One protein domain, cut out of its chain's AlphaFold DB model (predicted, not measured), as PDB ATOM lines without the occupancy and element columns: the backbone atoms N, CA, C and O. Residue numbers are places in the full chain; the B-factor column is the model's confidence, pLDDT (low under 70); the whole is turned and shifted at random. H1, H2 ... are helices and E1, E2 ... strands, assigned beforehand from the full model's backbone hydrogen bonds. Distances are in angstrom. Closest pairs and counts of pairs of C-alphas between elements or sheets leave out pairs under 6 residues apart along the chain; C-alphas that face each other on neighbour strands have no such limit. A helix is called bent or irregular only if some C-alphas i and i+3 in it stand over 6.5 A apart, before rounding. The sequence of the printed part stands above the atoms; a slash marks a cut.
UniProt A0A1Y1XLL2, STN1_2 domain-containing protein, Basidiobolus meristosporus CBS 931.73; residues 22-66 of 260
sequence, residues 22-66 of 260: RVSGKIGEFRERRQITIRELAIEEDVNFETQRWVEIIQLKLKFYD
ATOM      1  N   ARG A  22       3.809 -30.860  17.293       89.75
ATOM      2  CA  ARG A  22       3.401 -29.989  16.196       89.75
ATOM      3  C   ARG A  22       1.891 -30.045  16.042       89.75
ATOM      4  O   ARG A  22       1.327 -31.112  15.816       89.75
ATOM      5  N   VAL A  23       1.240 -28.889  16.141       90.62
ATOM      6  CA  VAL A  23      -0.215 -28.754  15.991       90.62
ATOM      7  C   VAL A  23      -0.519 -27.921  14.750       90.62
ATOM      8  O   VAL A  23      -0.016 -26.804  14.620       90.62
ATOM      9  N   SER A  24      -1.373 -28.424  13.860       91.00
ATOM     10  CA  SER A  24      -1.942 -27.649  12.755       91.00
ATOM     11  C   SER A  24      -3.461 -27.580  12.909       91.00
ATOM     12  O   SER A  24      -4.112 -28.542  13.325       91.00
ATOM     13  N   GLY A  25      -4.056 -26.417  12.647       90.56
ATOM     14  CA  GLY A  25      -5.465 -26.214  12.957       90.56
ATOM     15  C   GLY A  25      -5.988 -24.829  12.617       90.56
ATOM     16  O   GLY A  25      -5.258 -23.957  12.149       90.56
ATOM     17  N   LYS A  26      -7.285 -24.632  12.858       90.25
ATOM     18  CA  LYS A  26      -7.944 -23.331  12.706       90.25
ATOM     19  C   LYS A  26      -7.959 -22.613  14.053       90.25
ATOM     20  O   LYS A  26      -8.377 -23.197  15.048       90.25
ATOM     21  N   ILE A  27      -7.556 -21.345  14.068       91.38
ATOM     22  CA  ILE A  27      -7.725 -20.482  15.241       91.38
ATOM     23  C   ILE A  27      -9.196 -20.061  15.310       91.38
ATOM     24  O   ILE A  27      -9.761 -19.574  14.329       91.38
ATOM     25  N   GLY A  28      -9.814 -20.275  16.463       89.06
ATOM     26  CA  GLY A  28     -11.160 -19.829  16.791       89.06
ATOM     27  C   GLY A  28     -11.194 -19.146  18.152       89.06
ATOM     28  O   GLY A  28     -10.189 -19.075  18.862       89.06
ATOM     29  N   GLU A  29     -12.369 -18.663  18.524       92.75
ATOM     30  CA  GLU A  29     -12.595 -17.976  19.788       92.75
ATOM     31  C   GLU A  29     -13.857 -18.530  20.447       92.75
ATOM     32  O   GLU A  29     -14.882 -18.714  19.790       92.75
ATOM     33  N   PHE A  30     -13.769 -18.843  21.737       83.06
ATOM     34  CA  PHE A  30     -14.905 -19.288  22.533       83.06
ATOM     35  C   PHE A  30     -14.835 -18.651  23.914       83.06
ATOM     36  O   PHE A  30     -13.845 -18.818  24.625       83.06
ATOM     37  N   ARG A  31     -15.891 -17.917  24.292       85.38
ATOM     38  CA  ARG A  31     -15.949 -17.150  25.550       85.38
ATOM     39  C   ARG A  31     -14.712 -16.260  25.744       85.38
ATOM     40  O   ARG A  31     -14.058 -16.338  26.779       85.38
ATOM     41  N   GLU A  32     -14.370 -15.490  24.708       90.12
ATOM     42  CA  GLU A  32     -13.225 -14.558  24.693       90.12
ATOM     43  C   GLU A  32     -11.853 -15.227  24.894       90.12
ATOM     44  O   GLU A  32     -10.847 -14.580  25.188       90.12
ATOM     45  N   ARG A  33     -11.782 -16.554  24.731       88.12
ATOM     46  CA  ARG A  33     -10.533 -17.314  24.768       88.12
ATOM     47  C   ARG A  33     -10.221 -17.859  23.389       88.12
ATOM     48  O   ARG A  33     -11.041 -18.540  22.770       88.12
ATOM     49  N   ARG A  34      -9.006 -17.577  22.919       91.00
ATOM     50  CA  ARG A  34      -8.483 -18.150  21.677       91.00
ATOM     51  C   ARG A  34      -8.222 -19.636  21.879       91.00
ATOM     52  O   ARG A  34      -7.581 -20.035  22.846       91.00
ATOM     53  N   GLN A  35      -8.702 -20.432  20.939       92.69
ATOM     54  CA  GLN A  35      -8.521 -21.876  20.911       92.69
ATOM     55  C   GLN A  35      -8.116 -22.321  19.507       92.69
ATOM     56  O   GLN A  35      -8.449 -21.667  18.517       92.69
ATOM     57  N   ILE A  36      -7.398 -23.436  19.415       90.31
ATOM     58  CA  ILE A  36      -7.013 -24.037  18.138       90.31
ATOM     59  C   ILE A  36      -7.841 -25.304  17.955       90.31
ATOM     60  O   ILE A  36      -7.728 -26.246  18.736       90.31
ATOM     61  N   THR A  37      -8.670 -25.339  16.915       90.81
ATOM     62  CA  THR A  37      -9.322 -26.574  16.475       90.81
ATOM     63  C   THR A  37      -8.304 -27.394  15.693       90.81
ATOM     64  O   THR A  37      -7.943 -27.030  14.571       90.81
ATOM     65  N   ILE A  38      -7.825 -28.468  16.316       88.75
ATOM     66  CA  ILE A  38      -6.769 -29.340  15.796       88.75
ATOM     67  C   ILE A  38      -7.270 -30.074  14.545       88.75
ATOM     68  O   ILE A  38      -8.318 -30.714  14.572       88.75
ATOM     69  N   ARG A  39      -6.509 -29.975  13.455       87.06
ATOM     70  CA  ARG A  39      -6.648 -30.806  12.248       87.06
ATOM     71  C   ARG A  39      -5.600 -31.909  12.224       87.06
ATOM     72  O   ARG A  39      -5.917 -33.041  11.889       87.06
ATOM     73  N   GLU A  40      -4.375 -31.574  12.612       86.88
ATOM     74  CA  GLU A  40      -3.251 -32.501  12.667       86.88
ATOM     75  C   GLU A  40      -2.460 -32.265  13.951       86.88
ATOM     76  O   GLU A  40      -2.300 -31.124  14.401       86.88
ATOM     77  N   LEU A  41      -1.965 -33.353  14.533       87.25
ATOM     78  CA  LEU A  41      -1.161 -33.326  15.740       87.25
ATOM     79  C   LEU A  41      -0.072 -34.399  15.653       87.25
ATOM     80  O   LEU A  41      -0.375 -35.583  15.763       87.25
ATOM     81  N   ALA A  42       1.185 -33.987  15.532       86.62
ATOM     82  CA  ALA A  42       2.342 -34.883  15.488       86.62
ATOM     83  C   ALA A  42       3.219 -34.704  16.734       86.62
ATOM     84  O   ALA A  42       3.229 -33.627  17.332       86.62
ATOM     85  N   ILE A  43       3.902 -35.765  17.166       87.06
ATOM     86  CA  ILE A  43       4.961 -35.683  18.183       87.06
ATOM     87  C   ILE A  43       6.268 -35.427  17.442       87.06
ATOM     88  O   ILE A  43       6.516 -36.061  16.420       87.06
ATOM     89  N   GLU A  44       7.063 -34.486  17.939       88.75
ATOM     90  CA  GLU A  44       8.377 -34.196  17.377       88.75
ATOM     91  C   GLU A  44       9.444 -34.847  18.256       88.75
ATOM     92  O   GLU A  44       9.551 -34.550  19.446       88.75
ATOM     93  N   GLU A  45      10.209 -35.761  17.665       87.75
ATOM     94  CA  GLU A  45      11.286 -36.487  18.348       87.75
ATOM     95  C   GLU A  45      12.632 -35.754  18.253       87.75
ATOM     96  O   GLU A  45      13.527 -35.972  19.069       87.75
ATOM     97  N   ASP A  46      12.787 -34.865  17.266       88.38
ATOM     98  CA  ASP A  46      14.013 -34.094  17.081       88.38
ATOM     99  C   ASP A  46      14.097 -32.940  18.089       88.38
ATOM    100  O   ASP A  46      13.327 -31.978  18.052       88.38
ATOM    101  N   VAL A  47      15.101 -33.014  18.960       86.19
ATOM    102  CA  VAL A  47      15.403 -32.009  19.988       86.19
ATOM    103  C   VAL A  47      15.724 -30.640  19.375       86.19
ATOM    104  O   VAL A  47      15.457 -29.603  19.984       86.19
ATOM    105  N   ASN A  48      16.268 -30.604  18.156       91.56
ATOM    106  CA  ASN A  48      16.625 -29.352  17.487       91.56
ATOM    107  C   ASN A  48      15.437 -28.684  16.783       91.56
ATOM    108  O   ASN A  48      15.546 -27.517  16.391       91.56
ATOM    109  N   PHE A  49      14.308 -29.388  16.646       92.00
ATOM    110  CA  PHE A  49      13.146 -28.919  15.896       92.00
ATOM    111  C   PHE A  49      12.640 -27.568  16.404       92.00
ATOM    112  O   PHE A  49      12.383 -26.660  15.613       92.00
ATOM    113  N   GLU A  50      12.546 -27.399  17.726       92.19
ATOM    114  CA  GLU A  50      12.086 -26.147  18.328       92.19
ATOM    115  C   GLU A  50      13.010 -24.978  17.963       92.19
ATOM    116  O   GLU A  50      12.548 -23.952  17.466       92.19
ATOM    117  N   THR A  51      14.324 -25.151  18.118       93.50
ATOM    118  CA  THR A  51      15.300 -24.096  17.804       93.50
ATOM    119  C   THR A  51      15.255 -23.729  16.321       93.50
ATOM    120  O   THR A  51      15.235 -22.547  15.963       93.50
ATOM    121  N   GLN A  52      15.176 -24.729  15.440       94.31
ATOM    122  CA  GLN A  52      15.038 -24.500  14.005       94.31
ATOM    123  C   GLN A  52      13.738 -23.755  13.679       94.31
ATOM    124  O   GLN A  52      13.746 -22.813  12.881       94.31
ATOM    125  N   ARG A  53      12.634 -24.116  14.342       92.94
ATOM    126  CA  ARG A  53      11.335 -23.472  14.154       92.94
ATOM    127  C   ARG A  53      11.361 -22.002  14.561       92.94
ATOM    128  O   ARG A  53      10.744 -21.177  13.890       92.94
ATOM    129  N   TRP A  54      12.091 -21.647  15.615       94.31
ATOM    130  CA  TRP A  54      12.234 -20.252  16.036       94.31
ATOM    131  C   TRP A  54      12.950 -19.411  14.975       94.31
ATOM    132  O   TRP A  54      12.482 -18.324  14.629       94.31
ATOM    133  N   VAL A  55      14.042 -19.928  14.403       95.81
ATOM    134  CA  VAL A  55      14.763 -19.252  13.311       95.81
ATOM    135  C   VAL A  55      13.870 -19.103  12.079       95.81
ATOM    136  O   VAL A  55      13.825 -18.032  11.470       95.81
ATOM    137  N   GLU A  56      13.119 -20.147  11.734       94.19
ATOM    138  CA  GLU A  56      12.180 -20.127  10.614       94.19
ATOM    139  C   GLU A  56      11.087 -19.065  10.804       94.19
ATOM    140  O   GLU A  56      10.830 -18.283   9.892       94.19
ATOM    141  N   ILE A  57      10.487 -18.972  11.996       94.50
ATOM    142  CA  ILE A  57       9.453 -17.973  12.305       94.50
ATOM    143  C   ILE A  57       9.986 -16.552  12.106       94.50
ATOM    144  O   ILE A  57       9.291 -15.719  11.523       94.50
ATOM    145  N   ILE A  58      11.219 -16.273  12.538       93.56
ATOM    146  CA  ILE A  58      11.846 -14.958  12.338       93.56
ATOM    147  C   ILE A  58      11.989 -14.662  10.842       93.56
ATOM    148  O   ILE A  58      11.630 -13.574  10.388       93.56
ATOM    149  N   GLN A  59      12.461 -15.630  10.053       94.06
ATOM    150  CA  GLN A  59      12.601 -15.454   8.608       94.06
ATOM    151  C   GLN A  59      11.253 -15.260   7.913       94.06
ATOM    152  O   GLN A  59      11.134 -14.383   7.059       94.06
ATOM    153  N   LEU A  60      10.242 -16.047   8.280       92.69
ATOM    154  CA  LEU A  60       8.893 -15.937   7.728       92.69
ATOM    155  C   LEU A  60       8.272 -14.583   8.055       92.69
ATOM    156  O   LEU A  60       7.674 -13.949   7.187       92.69
ATOM    157  N   LYS A  61       8.459 -14.105   9.287       90.44
ATOM    158  CA  LYS A  61       7.982 -12.791   9.702       90.44
ATOM    159  C   LYS A  61       8.610 -11.681   8.859       90.44
ATOM    160  O   LYS A  61       7.882 -10.901   8.258       90.44
ATOM    161  N   LEU A  62       9.938 -11.684   8.733       91.06
ATOM    162  CA  LEU A  62      10.679 -10.658   7.994       91.06
ATOM    163  C   LEU A  62      10.441 -10.691   6.481       91.06
ATOM    164  O   LEU A  62      10.447  -9.644   5.844       91.06
ATOM    165  N   LYS A  63      10.286 -11.881   5.890       88.94
ATOM    166  CA  LYS A  63      10.191 -12.036   4.431       88.94
ATOM    167  C   LYS A  63       8.759 -12.033   3.905       88.94
ATOM    168  O   LYS A  63       8.569 -11.681   2.747       88.94
ATOM    169  N   PHE A  64       7.782 -12.452   4.711       86.81
ATOM    170  CA  PHE A  64       6.425 -12.719   4.227       86.81
ATOM    171  C   PHE A  64       5.321 -12.050   5.046       86.81
ATOM    172  O   PHE A  64       4.427 -11.467   4.443       86.81
ATOM    173  N   TYR A  65       5.336 -12.134   6.380       87.50
ATOM    174  CA  TYR A  65       4.183 -11.670   7.173       87.50
ATOM    175  C   TYR A  65       4.187 -10.167   7.473       87.50
ATOM    176  O   TYR A  65       3.117  -9.565   7.490       87.50
ATOM    177  N   ASP A  66       5.361  -9.563   7.678       88.94
ATOM    178  CA  ASP A  66       5.485  -8.115   7.914       88.94
ATOM    179  C   ASP A  66       5.655  -7.325   6.604       88.94
ATOM    180  O   ASP A  66       5.606  -6.093   6.600       88.94
TER     181      ASP A  66
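This is residues 22 to 66 of the 260 residues of the protein "STN1_2 domain-containing protein" of Basidiobolus meristosporus CBS 931.73 (UniProt A0A1Y1XLL2). A long hairpin of two bent strands, E1 and E2, makes one arm of an open V, and a single helix, H1, makes the other; the link from E2 to H1 lies at the corner, and most of H1 sticks out free, with residues 51 to 56 and 58 to 64 standing clear of the rest. The turn of the hairpin, at residues 31 and 32, lies at the far tip of its arm. The printed part has 45 residues, with two named strands and one named helix in the order E1, E2, H1; the sheet is E1 - E2, antiparallel, and the class is mixed, helices and strands. The whole is only just loose, close to extended, with a radius of gyration of the C-alphas of 13.5 A, and its outline is flat, spanning 34 by 30 by 15 A.

E1, residues 22 to 30, and E2, residues 33 to 43, form a hairpin of antiparallel neighbour strands, with 162 degrees between their directions. The C-alphas of Gly 25 and Ile 38 face each other at 4.4 A, and those of Phe 30 and Arg 33, beside the turn, at 5.3 A. N 22 and O 42 are within hydrogen-bond range at 2.8 A, and so are N 28 and O 35, at 2.8 A. E1 bends by 65 degrees at residue 26, and E2 bends by 82 degrees at residue 39. H1, residues 49 to 65, is apart from E1. In H1 every O i to N i+4 pair is within hydrogen-bond range. H1 has a kink of 29 degrees near residue 59. It is irregular, but only just: C-alphas 62 and 65 are 6.6 A apart.

E1 begins at C-alpha 22, at (3.401, -29.989, 16.196), and is 22.1 A long from first to last C-alpha. E2, the longest strand with 11 residues, is 24.9 A long and ends at C-alpha 43, at (4.961, -35.683, 18.183). H1 has 17 residues and is 21.3 A long, from Phe 49 to Tyr 65, whose C-alpha is at (4.183, -11.670, 7.173).

The two C-alphas farthest apart are those of Arg 31, in the turn of the hairpin, and Asn 48, just before H1, at 35.7 A. The C-alphas of Arg 22 and Asp 66, the first and last printed residues, are 23.5 A apart. The printed part has no cut, and both links are tight: two residues between E1 and E2, and five between E2 and H1. The mean pLDDT of the printed part is 90.2, and no printed residue is under 70.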